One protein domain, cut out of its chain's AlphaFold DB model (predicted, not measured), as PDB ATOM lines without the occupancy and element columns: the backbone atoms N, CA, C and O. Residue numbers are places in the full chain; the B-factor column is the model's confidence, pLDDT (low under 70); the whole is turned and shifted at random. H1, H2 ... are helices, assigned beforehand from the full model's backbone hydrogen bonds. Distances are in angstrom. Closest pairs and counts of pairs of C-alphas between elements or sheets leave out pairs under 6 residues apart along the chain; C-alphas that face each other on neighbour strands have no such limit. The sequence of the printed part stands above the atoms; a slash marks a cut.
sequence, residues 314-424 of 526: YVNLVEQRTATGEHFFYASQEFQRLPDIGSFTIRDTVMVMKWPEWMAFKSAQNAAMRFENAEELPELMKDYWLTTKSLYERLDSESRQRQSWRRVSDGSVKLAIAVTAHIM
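What this domain is: This is residues 314 to 424 of the 526 residues of an uncharacterized protein of Planctomycetaceae bacterium (UniProt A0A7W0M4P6). One very long helix, H5, makes the length of a rod, and the shorter helices gather round the part of it nearer its first residue. H4 folds back along residues 377 to 394 of H5 as a helical hairpin, H2 lies loosely beside the pair, short H1 sits near the start of H5, and residues 407 to 424 of H5 stick out alone as a long arm. The 111 printed residues hold five named helices, H1 to H5 in chain order, and no named strand; the class is all helix. The whole is extended, with a radius of gyration of the C-alphas of 20.6 A and spans of 74 by 25 by 19 A.

How they stand to each other: H5, residues 377 to 424, touches H4, residues 356 to 368, with residues 377 to 394 alone. Their closest C-alphas, those of Phe 361 and Thr 387, are 4.8 A apart, and they run opposite ways at a steep tilt of 37 degrees, only just past shallow. H2, residues 325 to 336, and H5 are near each other, with 10 pairs of C-alphas within 10 A. H2 and H4 are close but not clearly touching; their closest C-alphas, those of Gly 325 and Ala 368, are 6.6 A apart. H2, H4 and H5 form an up and down bundle, each helix running against the one before it. H1, residues 314 to 319, is close to H5 but not clearly touching, the closest C-alphas being those of Val 318 and Leu 377 at 7.0 A. H3, residues 346 to 352, is close to H4 but not clearly touching, with the C-alphas of Val 352 and Trp 358 closest at 6.5 A, and the two are about perpendicular at 84 degrees. H3 and H5 are only just apart, at 8.3 A. Every O i to N i+4 pair is within hydrogen-bond range in H1, H3, H4 and H5, and 6 of 8 are in H2.

Where its parts are: H5 runs 67.9 A from C-alpha 377 at (239.027, 177.663, 315.031) to C-alpha 424 at (288.869, 133.412, 328.251). H4 measures 18.2 A from first to last C-alpha, H2 16.2 A, H3 9.9 A and H1 8.2 A. H1 begins with C-alpha 314 at (236.702, 169.339, 319.666).

The domain as a whole: The C-alphas of Asn 373 and Met 424, the two farthest apart, are 73.8 A from each other. Residues 345 to 351, of which 346 to 351 belong to H3, stand free. The printed part has no cut and no long link. The mean pLDDT of the printed part is 71.0, and 46 residues are under 70, among them 314 to 328 and 404 to 424.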
ATOM      1  N   TYR A 314     236.684 168.519 320.881       52.28
ATOM      2  CA  TYR A 314     236.702 169.339 319.666       52.28
ATOM      3  C   TYR A 314     235.298 169.812 319.269       52.28
ATOM      4  O   TYR A 314     235.101 170.999 319.035       52.28
ATOM      5  N   VAL A 315     234.319 168.906 319.251       54.00
ATOM      6  CA  VAL A 315     232.903 169.206 319.007       54.00
ATOM      7  C   VAL A 315     232.407 170.186 320.066       54.00
ATOM      8  O   VAL A 315     231.909 171.238 319.710       54.00
ATOM      9  N   ASN A 316     232.683 169.955 321.350       53.97
ATOM     10  CA  ASN A 316     232.344 170.893 322.417       53.97
ATOM     11  C   ASN A 316     233.084 172.237 322.281       53.97
ATOM     12  O   ASN A 316     232.462 173.275 322.456       53.97
ATOM     13  N   LEU A 317     234.373 172.271 321.927       54.22
ATOM     14  CA  LEU A 317     235.134 173.518 321.748       54.22
ATOM     15  C   LEU A 317     234.578 174.364 320.593       54.22
ATOM     16  O   LEU A 317     234.450 175.580 320.728       54.22
ATOM     17  N   VAL A 318     234.254 173.720 319.470       52.44
ATOM     18  CA  VAL A 318     233.746 174.369 318.254       52.44
ATOM     19  C   VAL A 318     232.262 174.732 318.393       52.44
ATOM     20  O   VAL A 318     231.854 175.820 317.989       52.44
ATOM     21  N   GLU A 319     231.449 173.868 319.004       54.94
ATOM     22  CA  GLU A 319     230.006 174.078 319.167       54.94
ATOM     23  C   GLU A 319     229.672 175.032 320.316       54.94
ATOM     24  O   GLU A 319     228.741 175.829 320.192       54.94
ATOM     25  N   GLN A 320     230.427 175.017 321.422       53.28
ATOM     26  CA  GLN A 320     230.069 175.800 322.610       53.28
ATOM     27  C   GLN A 320     230.449 177.283 322.515       53.28
ATOM     28  O   GLN A 320     230.081 178.026 323.422       53.28
ATOM     29  N   ARG A 321     231.158 177.743 321.464       53.34
ATOM     30  CA  ARG A 321     231.551 179.158 321.199       53.34
ATOM     31  C   ARG A 321     232.124 179.942 322.403       53.34
ATOM     32  O   ARG A 321     232.203 181.165 322.369       53.34
ATOM     33  N   THR A 322     232.514 179.247 323.467       52.34
ATOM     34  CA  THR A 322     232.953 179.788 324.767       52.34
ATOM     35  C   THR A 322     234.335 179.271 325.150       52.34
ATOM     36  O   THR A 322     234.875 179.643 326.191       52.34
ATOM     37  N   ALA A 323     234.927 178.425 324.304       57.75
ATOM     38  CA  ALA A 323     236.261 177.916 324.519       57.75
ATOM     39  C   ALA A 323     237.302 179.038 324.428       57.75
ATOM     40  O   ALA A 323     237.206 179.944 323.605       57.75
ATOM     41  N   THR A 324     238.318 178.946 325.277       65.56
ATOM     42  CA  THR A 324     239.471 179.853 325.297       65.56
ATOM     43  C   THR A 324     240.715 179.107 324.816       65.56
ATOM     44  O   THR A 324     240.750 177.873 324.828       65.56
ATOM     45  N   GLY A 325     241.781 179.827 324.454       65.00
ATOM     46  CA  GLY A 325     243.073 179.203 324.139       65.00
ATOM     47  C   GLY A 325     243.621 178.303 325.257       65.00
ATOM     48  O   GLY A 325     244.341 177.347 324.981       65.00
ATOM     49  N   GLU A 326     243.235 178.553 326.513       65.06
ATOM     50  CA  GLU A 326     243.564 177.691 327.657       65.06
ATOM     51  C   GLU A 326     242.878 176.321 327.554       65.06
ATOM     52  O   GLU A 326     243.530 175.297 327.750       65.06
ATOM     53  N   HIS A 327     241.588 176.283 327.193       63.72
ATOM     54  CA  HIS A 327     240.843 175.031 326.997       63.72
ATOM     55  C   HIS A 327     241.490 174.170 325.913       63.72
ATOM     56  O   HIS A 327     241.696 172.970 326.101       63.72
ATOM     57  N   PHE A 328     241.859 174.804 324.796       69.06
ATOM     58  CA  PHE A 328     242.598 174.141 323.731       69.06
ATOM     59  C   PHE A 328     243.943 173.608 324.237       69.06
ATOM     60  O   PHE A 328     244.256 172.443 324.002       69.06
ATOM     61  N   PHE A 329     244.722 174.418 324.962       71.19
ATOM     62  CA  PHE A 329     246.028 173.994 325.465       71.19
ATOM     63  C   PHE A 329     245.923 172.738 326.345       71.19
ATOM     64  O   PHE A 329     246.680 171.792 326.120       71.19
ATOM     65  N   TYR A 330     244.952 172.670 327.263       65.75
ATOM     66  CA  TYR A 330     244.703 171.474 328.081       65.75
ATOM     67  C   TYR A 330     244.302 170.258 327.249       65.75
ATOM     68  O   TYR A 330     244.927 169.206 327.369       65.75
ATOM     69  N   ALA A 331     243.319 170.405 326.356       63.50
ATOM     70  CA  ALA A 331     242.910 169.315 325.472       63.50
ATOM     71  C   ALA A 331     244.083 168.824 324.602       63.50
ATOM     72  O   ALA A 331     244.214 167.632 324.328       63.50
ATOM     73  N   SER A 332     244.983 169.732 324.213       67.56
ATOM     74  CA  SER A 332     246.162 169.422 323.411       67.56
ATOM     75  C   SER A 332     247.205 168.577 324.160       67.56
ATOM     76  O   SER A 332     247.927 167.812 323.517       67.56
ATOM     77  N   GLN A 333     247.273 168.655 325.497       67.12
ATOM     78  CA  GLN A 333     248.218 167.862 326.295       67.12
ATOM     79  C   GLN A 333     247.952 166.359 326.184       67.12
ATOM     80  O   GLN A 333     248.901 165.576 326.196       67.12
ATOM     81  N   GLU A 334     246.695 165.945 325.992       60.75
ATOM     82  CA  GLU A 334     246.351 164.540 325.741       60.75
ATOM     83  C   GLU A 334     247.042 163.999 324.488       60.75
ATOM     84  O   GLU A 334     247.531 162.870 324.473       60.75
ATOM     85  N   PHE A 335     247.163 164.819 323.446       62.66
ATOM     86  CA  PHE A 335     247.853 164.424 322.222       62.66
ATOM     87  C   PHE A 335     249.346 164.335 322.441       62.66
ATOM     88  O   PHE A 335     249.980 163.423 321.912       62.66
ATOM     89  N   GLN A 336     249.904 165.250 323.236       70.19
ATOM     90  CA  GLN A 336     251.333 165.326 323.560       70.19
ATOM     91  C   GLN A 336     251.836 164.071 324.290       70.19
ATOM     92  O   GLN A 336     253.044 163.857 324.385       70.19
ATOM     93  N   ARG A 337     250.924 163.200 324.751       64.19
ATOM     94  CA  ARG A 337     251.213 161.877 325.331       64.19
ATOM     95  C   ARG A 337     251.793 160.877 324.323       64.19
ATOM     96  O   ARG A 337     252.468 159.935 324.734       64.19
ATOM     97  N   LEU A 338     251.553 161.075 323.030       56.47
ATOM     98  CA  LEU A 338     252.167 160.325 321.930       56.47
ATOM     99  C   LEU A 338     253.206 161.240 321.255       56.47
ATOM    100  O   LEU A 338     252.965 162.443 321.217       56.47
ATOM    101  N   PRO A 339     254.345 160.758 320.718       67.19
ATOM    102  CA  PRO A 339     254.890 159.394 320.695       67.19
ATOM    103  C   PRO A 339     255.729 159.024 321.942       67.19
ATOM    104  O   PRO A 339     255.925 159.833 322.854       67.19
ATOM    105  N   ASP A 340     256.247 157.785 321.989       70.44
ATOM    106  CA  ASP A 340     257.227 157.380 323.007       70.44
ATOM    107  C   ASP A 340     258.611 157.979 322.712       70.44
ATOM    108  O   ASP A 340     259.377 157.518 321.857       70.44
ATOM    109  N   ILE A 341     258.924 159.020 323.473       77.88
ATOM    110  CA  ILE A 341     260.187 159.753 323.432       77.88
ATOM    111  C   ILE A 341     261.183 159.268 324.494       77.88
ATOM    112  O   ILE A 341     262.165 159.950 324.765       77.88
ATOM    113  N   GLY A 342     260.972 158.098 325.111       75.81
ATOM    114  CA  GLY A 342     261.839 157.584 326.183       75.81
ATOM    115  C   GLY A 342     263.311 157.366 325.788       75.81
ATOM    116  O   GLY A 342     264.161 157.169 326.657       75.81
ATOM    117  N   SER A 343     263.636 157.404 324.492       81.19
ATOM    118  CA  SER A 343     265.007 157.335 323.969       81.19
ATOM    119  C   SER A 343     265.702 158.701 323.841       81.19
ATOM    120  O   SER A 343     266.927 158.731 323.701       81.19
ATOM    121  N   PHE A 344     264.950 159.805 323.890       89.12
ATOM    122  CA  PHE A 344     265.454 161.166 323.718       89.12
ATOM    123  C   PHE A 344     266.123 161.677 324.988       89.12
ATOM    124  O   PHE A 344     265.710 161.360 326.100       89.12
ATOM    125  N   THR A 345     267.144 162.501 324.805       91.25
ATOM    126  CA  THR A 345     267.853 163.213 325.866       91.25
ATOM    127  C   THR A 345     267.429 164.676 325.987       91.25
ATOM    128  O   THR A 345     266.745 165.194 325.102       91.25
ATOM    129  N   ILE A 346     267.846 165.380 327.048       93.00
ATOM    130  CA  ILE A 346     267.597 166.827 327.170       93.00
ATOM    131  C   ILE A 346     268.326 167.554 326.040       93.00
ATOM    132  O   ILE A 346     267.748 168.433 325.401       93.00
ATOM    133  N   ARG A 347     269.541 167.124 325.692       93.00
ATOM    134  CA  ARG A 347     270.241 167.602 324.494       93.00
ATOM    135  C   ARG A 347     269.434 167.418 323.211       93.00
ATOM    136  O   ARG A 347     269.397 168.332 322.384       93.00
ATOM    137  N   ASP A 348     268.773 166.277 323.040       92.94
ATOM    138  CA  ASP A 348     267.929 166.052 321.865       92.94
ATOM    139  C   ASP A 348     266.753 167.032 321.819       92.94
ATOM    140  O   ASP A 348     266.395 167.468 320.730       92.94
ATOM    141  N   THR A 349     266.198 167.463 322.961       92.12
ATOM    142  CA  THR A 349     265.119 168.471 322.965       92.12
ATOM    143  C   THR A 349     265.562 169.790 322.337       92.12
ATOM    144  O   THR A 349     264.835 170.353 321.524       92.12
ATOM    145  N   VAL A 350     266.788 170.240 322.617       93.06
ATOM    146  CA  VAL A 350     267.354 171.459 322.016       93.06
ATOM    147  C   VAL A 350     267.543 171.291 320.504       93.06
ATOM    148  O   VAL A 350     267.424 172.259 319.754       93.06
ATOM    149  N   MET A 351     267.814 170.070 320.034       92.00
ATOM    150  CA  MET A 351     267.890 169.766 318.602       92.00
ATOM    151  C   MET A 351     266.509 169.711 317.947       92.00
ATOM    152  O   MET A 351     266.341 170.284 316.873       92.00
ATOM    153  N   VAL A 352     265.525 169.088 318.601       93.12
ATOM    154  CA  VAL A 352     264.123 169.050 318.152       93.12
ATOM    155  C   VAL A 352     263.594 170.466 317.945       93.12
ATOM    156  O   VAL A 352     262.962 170.737 316.931       93.12
ATOM    157  N   MET A 353     263.923 171.398 318.843       92.62
ATOM    158  CA  MET A 353     263.505 172.804 318.737       92.62
ATOM    159  C   MET A 353     264.056 173.537 317.504       92.62
ATOM    160  O   MET A 353     263.580 174.620 317.174       92.62
ATOM    161  N   LYS A 354     265.048 172.970 316.810       93.81
ATOM    162  CA  LYS A 354     265.596 173.517 315.558       93.81
ATOM    163  C   LYS A 354     264.950 172.909 314.314       93.81
ATOM    164  O   LYS A 354     265.260 173.340 313.205       93.81
ATOM    165  N   TRP A 355     264.105 171.893 314.468       95.50
ATOM    166  CA  TRP A 355     263.454 171.238 313.341       95.50
ATOM    167  C   TRP A 355     262.354 172.127 312.747       95.50
ATOM    168  O   TRP A 355     261.582 172.724 313.508       95.50
ATOM    169  N   PRO A 356     262.225 172.187 311.408       97.12
ATOM    170  CA  PRO A 356     261.118 172.882 310.757       97.12
ATOM    171  C   PRO A 356     259.747 172.407 311.253       97.12
ATOM    172  O   PRO A 356     258.856 173.224 311.462       97.12
ATOM    173  N   GLU A 357     259.595 171.107 311.514       93.31
ATOM    174  CA  GLU A 357     258.362 170.493 312.007       93.31
ATOM    175  C   GLU A 357     257.989 171.006 313.400       93.31
ATOM    176  O   GLU A 357     256.822 171.292 313.665       93.31
ATOM    177  N   TRP A 358     258.976 171.180 314.286       93.88
ATOM    178  CA  TRP A 358     258.732 171.744 315.612       93.88
ATOM    179  C   TRP A 358     258.362 173.226 315.529       93.88
ATOM    180  O   TRP A 358     257.421 173.661 316.188       93.88
ATOM    181  N   MET A 359     259.050 173.997 314.683       95.31
ATOM    182  CA  MET A 359     258.734 175.413 314.468       95.31
ATOM    183  C   MET A 359     257.321 175.594 313.900       95.31
ATOM    184  O   MET A 359     256.562 176.428 314.396       95.31
ATOM    185  N   ALA A 360     256.938 174.774 312.916       93.88
ATOM    186  CA  ALA A 360     255.594 174.759 312.346       93.88
ATOM    187  C   ALA A 360     254.542 174.382 313.400       93.88
ATOM    188  O   ALA A 360     253.550 175.095 313.557       93.88
ATOM    189  N   PHE A 361     254.799 173.330 314.186       90.12
ATOM    190  CA  PHE A 361     253.952 172.928 315.310       90.12
ATOM    191  C   PHE A 361     253.761 174.063 316.323       90.12
ATOM    192  O   PHE A 361     252.632 174.384 316.687       90.12
ATOM    193  N   LYS A 362     254.842 174.717 316.769       91.56
ATOM    194  CA  LYS A 362     254.749 175.819 317.738       91.56
ATOM    195  C   LYS A 362     254.023 177.028 317.172       91.56
ATOM    196  O   LYS A 362     253.276 177.665 317.910       91.56
ATOM    197  N   SER A 363     254.215 177.333 315.891       93.50
ATOM    198  CA  SER A 363     253.480 178.398 315.213       93.50
ATOM    199  C   SER A 363     251.980 178.101 315.191       93.50
ATOM    200  O   SER A 363     251.189 178.931 315.637       93.50
ATOM    201  N   ALA A 364     251.591 176.897 314.762       88.44
ATOM    202  CA  ALA A 364     250.193 176.482 314.703       88.44
ATOM    203  C   ALA A 364     249.548 176.412 316.096       88.44
ATOM    204  O   ALA A 364     248.441 176.907 316.290       88.44
ATOM    205  N   GLN A 365     250.262 175.887 317.098       87.62
ATOM    206  CA  GLN A 365     249.788 175.870 318.483       87.62
ATOM    207  C   GLN A 365     249.568 177.290 319.018       87.62
ATOM    208  O   GLN A 365     248.553 177.556 319.648       87.62
ATOM    209  N   ASN A 366     250.497 178.217 318.762       88.62
ATOM    210  CA  ASN A 366     250.352 179.609 319.188       88.62
ATOM    211  C   ASN A 366     249.167 180.304 318.507       88.62
ATOM    212  O   ASN A 366     248.498 181.100 319.159       88.62
ATOM    213  N   ALA A 367     248.899 179.999 317.236       87.75
ATOM    214  CA  ALA A 367     247.737 180.518 316.524       87.75
ATOM    215  C   ALA A 367     246.429 179.958 317.112       87.75
ATOM    216  O   ALA A 367     245.546 180.725 317.485       87.75
ATOM    217  N   ALA A 368     246.355 178.641 317.332       79.69
ATOM    218  CA  ALA A 368     245.210 177.980 317.963       79.69
ATOM    219  C   ALA A 368     244.991 178.383 319.437       79.69
ATOM    220  O   ALA A 368     243.900 178.223 319.967       79.69
ATOM    221  N   MET A 369     246.002 178.931 320.115       79.81
ATOM    222  CA  MET A 369     245.859 179.501 321.461       79.81
ATOM    223  C   MET A 369     245.381 180.963 321.459       79.81
ATOM    224  O   MET A 369     244.979 181.466 322.505       79.81
ATOM    225  N   ARG A 370     245.438 181.658 320.318       83.31
ATOM    226  CA  ARG A 370     245.178 183.104 320.199       83.31
ATOM    227  C   ARG A 370     244.043 183.446 319.230       83.31
ATOM    228  O   ARG A 370     243.964 184.591 318.803       83.31
ATOM    229  N   PHE A 371     243.202 182.481 318.867       78.12
ATOM    230  CA  PHE A 371     242.069 182.737 317.977       78.12
ATOM    231  C   PHE A 371     241.149 183.818 318.561       78.12
ATOM    232  O   PHE A 371     240.863 183.820 319.760       78.12
ATOM    233  N   GLU A 372     240.700 184.742 317.715       75.50
ATOM    234  CA  GLU A 372     239.857 185.870 318.134       75.50
ATOM    235  C   GLU A 372     238.367 185.580 317.918       75.50
ATOM    236  O   GLU A 372     237.510 186.120 318.620       75.50
ATOM    237  N   ASN A 373     238.048 184.698 316.968       72.06
ATOM    238  CA  ASN A 373     236.686 184.295 316.647       72.06
ATOM    239  C   ASN A 373     236.570 182.764 316.524       72.06
ATOM    240  O   ASN A 373     237.511 182.058 316.169       72.06
ATOM    241  N   ALA A 374     235.389 182.231 316.843       69.00
ATOM    242  CA  ALA A 374     235.140 180.789 316.793       69.00
ATOM    243  C   ALA A 374     235.100 180.230 315.354       69.00
ATOM    244  O   ALA A 374     235.185 179.020 315.167       69.00
ATOM    245  N   GLU A 375     234.964 181.097 314.345       75.88
ATOM    246  CA  GLU A 375     234.885 180.714 312.929       75.88
ATOM    247  C   GLU A 375     236.258 180.338 312.347       75.88
ATOM    248  O   GLU A 375     236.326 179.486 311.464       75.88
ATOM    249  N   GLU A 376     237.350 180.899 312.876       77.50
ATOM    250  CA  GLU A 376     238.735 180.548 312.524       77.50
ATOM    251  C   GLU A 376     239.190 179.214 313.126       77.50
ATOM    252  O   GLU A 376     240.087 178.554 312.591       77.50
ATOM    253  N   LEU A 377     238.576 178.804 314.242       71.12
ATOM    254  CA  LEU A 377     239.027 177.663 315.031       71.12
ATOM    255  C   LEU A 377     239.140 176.360 314.210       71.12
ATOM    256  O   LEU A 377     240.158 175.688 314.356       71.12
ATOM    257  N   PRO A 378     238.201 175.986 313.317       73.50
ATOM    258  CA  PRO A 378     238.330 174.766 312.519       73.50
ATOM    259  C   PRO A 378     239.596 174.715 311.649       73.50
ATOM    260  O   PRO A 378     240.275 173.685 311.624       73.50
ATOM    261  N   GLU A 379     239.949 175.810 310.969       77.06
ATOM    262  CA  GLU A 379     241.148 175.853 310.118       77.06
ATOM    263  C   GLU A 379     242.430 175.911 310.961       77.06
ATOM    264  O   GLU A 379     243.365 175.156 310.698       77.06
ATOM    265  N   LEU A 380     242.449 176.690 312.049       80.56
ATOM    266  CA  LEU A 380     243.581 176.714 312.985       80.56
ATOM    267  C   LEU A 380     243.842 175.339 313.615       80.56
ATOM    268  O   LEU A 380     244.989 174.916 313.767       80.56
ATOM    269  N   MET A 381     242.776 174.614 313.956       73.88
ATOM    270  CA  MET A 381     242.864 173.257 314.492       73.88
ATOM    271  C   MET A 381     243.375 172.275 313.447       73.88
ATOM    272  O   MET A 381     244.212 171.433 313.759       73.88
ATOM    273  N   LYS A 382     242.906 172.375 312.202       75.44
ATOM    274  CA  LYS A 382     243.396 171.553 311.091       75.44
ATOM    275  C   LYS A 382     244.895 171.758 310.862       75.44
ATOM    276  O   LYS A 382     245.621 170.767 310.777       75.44
ATOM    277  N   ASP A 383     245.368 173.000 310.859       80.75
ATOM    278  CA  ASP A 383     246.796 173.316 310.752       80.75
ATOM    279  C   ASP A 383     247.590 172.786 311.953       80.75
ATOM    280  O   ASP A 383     248.649 172.165 311.792       80.75
ATOM    281  N   TYR A 384     247.059 172.948 313.166       81.69
ATOM    282  CA  TYR A 384     247.640 172.361 314.371       81.69
ATOM    283  C   TYR A 384     247.749 170.834 314.270       81.69
ATOM    284  O   TYR A 384     248.797 170.270 314.585       81.69
ATOM    285  N   TRP A 385     246.718 170.143 313.780       76.94
ATOM    286  CA  TRP A 385     246.740 168.688 313.621       76.94
ATOM    287  C   TRP A 385     247.757 168.226 312.589       76.94
ATOM    288  O   TRP A 385     248.498 167.275 312.848       76.94
ATOM    289  N   LEU A 386     247.816 168.893 311.438       75.75
ATOM    290  CA  LEU A 386     248.757 168.560 310.371       75.75
ATOM    291  C   LEU A 386     250.206 168.725 310.838       75.75
ATOM    292  O   LEU A 386     251.027 167.824 310.654       75.75
ATOM    293  N   THR A 387     250.508 169.841 311.500       82.69
ATOM    294  CA  THR A 387     251.852 170.117 312.026       82.69
ATOM    295  C   THR A 387     252.215 169.209 313.203       82.69
ATOM    296  O   THR A 387     253.340 168.712 313.261       82.69
ATOM    297  N   THR A 388     251.264 168.896 314.090       81.12
ATOM    298  CA  THR A 388     251.449 167.915 315.176       81.12
ATOM    299  C   THR A 388     251.757 166.530 314.616       81.12
ATOM    300  O   THR A 388     252.721 165.895 315.036       81.12
ATOM    301  N   LYS A 389     250.982 166.071 313.625       77.38
ATOM    302  CA  LYS A 389     251.209 164.785 312.961       77.38
ATOM    303  C   LYS A 389     252.606 164.724 312.338       77.38
ATOM    304  O   LYS A 389     253.318 163.753 312.570       77.38
ATOM    305  N   SER A 390     253.007 165.765 311.610       79.94
ATOM    306  CA  SER A 390     254.336 165.846 310.993       79.94
ATOM    307  C   SER A 390     255.460 165.780 312.035       79.94
ATOM    308  O   SER A 390     256.389 164.981 311.893       79.94
ATOM    309  N   LEU A 391     255.341 166.537 313.131       85.75
ATOM    310  CA  LEU A 391     256.283 166.459 314.248       85.75
ATOM    311  C   LEU A 391     256.328 165.046 314.851       85.75
ATOM    312  O   LEU A 391     257.405 164.557 315.185       85.75
ATOM    313  N   TYR A 392     255.187 164.366 314.976       85.00
ATOM    314  CA  TYR A 392     255.114 163.034 315.584       85.00
ATOM    315  C   TYR A 392     255.739 161.966 314.706       85.00
ATOM    316  O   TYR A 392     256.475 161.129 315.216       85.00
ATOM    317  N   GLU A 393     255.486 162.008 313.400       81.75
ATOM    318  CA  GLU A 393     256.119 161.111 312.433       81.75
ATOM    319  C   GLU A 393     257.644 161.272 312.467       81.75
ATOM    320  O   GLU A 393     258.377 160.280 312.469       81.75
ATOM    321  N   ARG A 394     258.133 162.515 312.591       87.75
ATOM    322  CA  ARG A 394     259.563 162.798 312.747       87.75
ATOM    323  C   ARG A 394     260.119 162.259 314.069       87.75
ATOM    324  O   ARG A 394     261.136 161.569 314.057       87.75
ATOM    325  N   LEU A 395     259.454 162.539 315.192       85.69
ATOM    326  CA  LEU A 395     259.854 162.065 316.523       85.69
ATOM    327  C   LEU A 395     259.854 160.532 316.617       85.69
ATOM    328  O   LEU A 395     260.793 159.960 317.164       85.69
ATOM    329  N   ASP A 396     258.832 159.862 316.081       82.25
ATOM    330  CA  ASP A 396     258.726 158.400 316.063       82.25
ATOM    331  C   ASP A 396     259.810 157.773 315.177       82.25
ATOM    332  O   ASP A 396     260.494 156.846 315.610       82.25
ATOM    333  N   SER A 397     260.043 158.319 313.979       83.69
ATOM    334  CA  SER A 397     261.125 157.872 313.090       83.69
ATOM    335  C   SER A 397     262.492 157.945 313.780       83.69
ATOM    336  O   SER A 397     263.220 156.951 313.835       83.69
ATOM    337  N   GLU A 398     262.807 159.083 314.402       87.31
ATOM    338  CA  GLU A 398     264.051 159.286 315.154       87.31
ATOM    339  C   GLU A 398     264.136 158.374 316.389       87.31
ATOM    340  O   GLU A 398     265.185 157.780 316.654       87.31
ATOM    341  N   SER A 399     263.030 158.184 317.120       82.56
ATOM    342  CA  SER A 399     262.976 157.262 318.262       82.56
ATOM    343  C   SER A 399     263.273 155.825 317.825       82.56
ATOM    344  O   SER A 399     264.097 155.150 318.444       82.56
ATOM    345  N   ARG A 400     262.671 155.361 316.722       79.25
ATOM    346  CA  ARG A 400     262.885 154.012 316.172       79.25
ATOM    347  C   ARG A 400     264.304 153.812 315.662       79.25
ATOM    348  O   ARG A 400     264.890 152.768 315.945       79.25
ATOM    349  N   GLN A 401     264.872 154.792 314.959       80.88
ATOM    350  CA  GLN A 401     266.271 154.746 314.519       80.88
ATOM    351  C   GLN A 401     267.225 154.658 315.716       80.88
ATOM    352  O   GLN A 401     268.147 153.848 315.737       80.88
ATOM    353  N   ARG A 402     266.965 155.415 316.782       76.69
ATOM    354  CA  ARG A 402     267.771 155.343 318.009       76.69
ATOM    355  C   ARG A 402     267.606 154.019 318.734       76.69
ATOM    356  O   ARG A 402     268.584 153.470 319.233       76.69
ATOM    357  N   GLN A 403     266.390 153.487 318.799       72.81
ATOM    358  CA  GLN A 403     266.144 152.169 319.375       72.81
ATOM    359  C   GLN A 403     266.827 151.062 318.567       72.81
ATOM    360  O   GLN A 403     267.381 150.145 319.168       72.81
ATOM    361  N   SER A 404     266.835 151.141 317.233       65.25
ATOM    362  CA  SER A 404     267.552 150.174 316.399       65.25
ATOM    363  C   SER A 404     269.063 150.277 316.615       65.25
ATOM    364  O   SER A 404     269.705 149.250 316.822       65.25
ATOM    365  N   TRP A 405     269.620 151.486 316.711       57.28
ATOM    366  CA  TRP A 405     271.038 151.695 317.021       57.28
ATOM    367  C   TRP A 405     271.407 151.191 318.414       57.28
ATOM    368  O   TRP A 405     272.427 150.528 318.573       57.28
ATOM    369  N   ARG A 406     270.557 151.433 319.423       60.06
ATOM    370  CA  ARG A 406     270.737 150.866 320.767       60.06
ATOM    371  C   ARG A 406     270.686 149.342 320.741       60.06
ATOM    372  O   ARG A 406     271.537 148.725 321.356       60.06
ATOM    373  N   ARG A 407     269.765 148.722 319.993       55.94
ATOM    374  CA  ARG A 407     269.726 147.253 319.838       55.94
ATOM    375  C   ARG A 407     270.990 146.707 319.179       55.94
ATOM    376  O   ARG A 407     271.490 145.681 319.627       55.94
ATOM    377  N   VAL A 408     271.510 147.383 318.153       52.78
ATOM    378  CA  VAL A 408     272.770 147.003 317.493       52.78
ATOM    379  C   VAL A 408     273.954 147.173 318.450       52.78
ATOM    380  O   VAL A 408     274.767 146.265 318.555       52.78
ATOM    381  N   SER A 409     274.015 148.277 319.200       45.31
ATOM    382  CA  SER A 409     275.060 148.546 320.197       45.31
ATOM    383  C   SER A 409     275.007 147.585 321.388       45.31
ATOM    384  O   SER A 409     276.032 147.089 321.836       45.31
ATOM    385  N   ASP A 410     273.824 147.293 321.921       47.81
ATOM    386  CA  ASP A 410     273.655 146.335 323.015       47.81
ATOM    387  C   ASP A 410     273.945 144.913 322.528       47.81
ATOM    388  O   ASP A 410     274.513 144.106 323.263       47.81
ATOM    389  N   GLY A 411     273.568 144.601 321.285       40.62
ATOM    390  CA  GLY A 411     273.897 143.350 320.609       40.62
ATOM    391  C   GLY A 411     275.401 143.185 320.415       40.62
ATOM    392  O   GLY A 411     275.932 142.128 320.741       40.62
ATOM    393  N   SER A 412     276.103 144.231 319.970       47.38
ATOM    394  CA  SER A 412     277.556 144.210 319.789       47.38
ATOM    395  C   SER A 412     278.302 144.153 321.121       47.38
ATOM    396  O   SER A 412     279.265 143.402 321.232       47.38
ATOM    397  N   VAL A 413     277.827 144.841 322.165       42.84
ATOM    398  CA  VAL A 413     278.384 144.743 323.526       42.84
ATOM    399  C   VAL A 413     278.159 143.350 324.115       42.84
ATOM    400  O   VAL A 413     279.093 142.757 324.650       42.84
ATOM    401  N   LYS A 414     276.957 142.776 323.991       39.62
ATOM    402  CA  LYS A 414     276.677 141.405 324.455       39.62
ATOM    403  C   LYS A 414     277.484 140.366 323.684       39.62
ATOM    404  O   LYS A 414     277.985 139.432 324.301       39.62
ATOM    405  N   LEU A 415     277.643 140.543 322.372       39.53
ATOM    406  CA  LEU A 415     278.489 139.695 321.536       39.53
ATOM    407  C   LEU A 415     279.958 139.824 321.946       39.53
ATOM    408  O   LEU A 415     280.613 138.810 322.139       39.53
ATOM    409  N   ALA A 416     280.459 141.041 322.169       39.00
ATOM    410  CA  ALA A 416     281.818 141.276 322.644       39.00
ATOM    411  C   ALA A 416     282.063 140.625 324.014       39.00
ATOM    412  O   ALA A 416     283.080 139.963 324.201       39.00
ATOM    413  N   ILE A 417     281.116 140.736 324.953       37.03
ATOM    414  CA  ILE A 417     281.192 140.084 326.269       37.03
ATOM    415  C   ILE A 417     281.161 138.555 326.126       37.03
ATOM    416  O   ILE A 417     281.973 137.872 326.747       37.03
ATOM    417  N   ALA A 418     280.272 138.007 325.292       35.22
ATOM    418  CA  ALA A 418     280.158 136.567 325.064       35.22
ATOM    419  C   ALA A 418     281.407 135.984 324.382       35.22
ATOM    420  O   ALA A 418     281.914 134.952 324.813       35.22
ATOM    421  N   VAL A 419     281.942 136.672 323.372       41.16
ATOM    422  CA  VAL A 419     283.184 136.310 322.677       41.16
ATOM    423  C   VAL A 419     284.374 136.396 323.630       41.16
ATOM    424  O   VAL A 419     285.165 135.462 323.692       41.16
ATOM    425  N   THR A 420     284.464 137.446 324.449       35.72
ATOM    426  CA  THR A 420     285.527 137.589 325.458       35.72
ATOM    427  C   THR A 420     285.461 136.471 326.501       35.72
ATOM    428  O   THR A 420     286.483 135.871 326.819       35.72
ATOM    429  N   ALA A 421     284.267 136.126 326.992       32.19
ATOM    430  CA  ALA A 421     284.079 135.021 327.931       32.19
ATOM    431  C   ALA A 421     284.402 133.651 327.305       32.19
ATOM    432  O   ALA A 421     284.946 132.781 327.984       32.19
ATOM    433  N   HIS A 422     284.117 133.461 326.014       36.50
ATOM    434  CA  HIS A 422     284.437 132.230 325.288       36.50
ATOM    435  C   HIS A 422     285.946 132.091 325.017       36.50
ATOM    436  O   HIS A 422     286.511 131.023 325.235       36.50
ATOM    437  N   ILE A 423     286.615 133.188 324.644       39.25
ATOM    438  CA  ILE A 423     288.076 133.259 324.476       39.25
ATOM    439  C   ILE A 423     288.792 133.038 325.817       39.25
ATOM    440  O   ILE A 423     289.782 132.319 325.870       39.25
ATOM    441  N   MET A 424     288.283 133.601 326.917       37.62
ATOM    442  CA  MET A 424     288.869 133.412 328.251       37.62
ATOM    443  C   MET A 424     288.562 132.038 328.870       37.62
ATOM    444  O   MET A 424     289.334 131.559 329.697       37.62
TER     445      MET A 424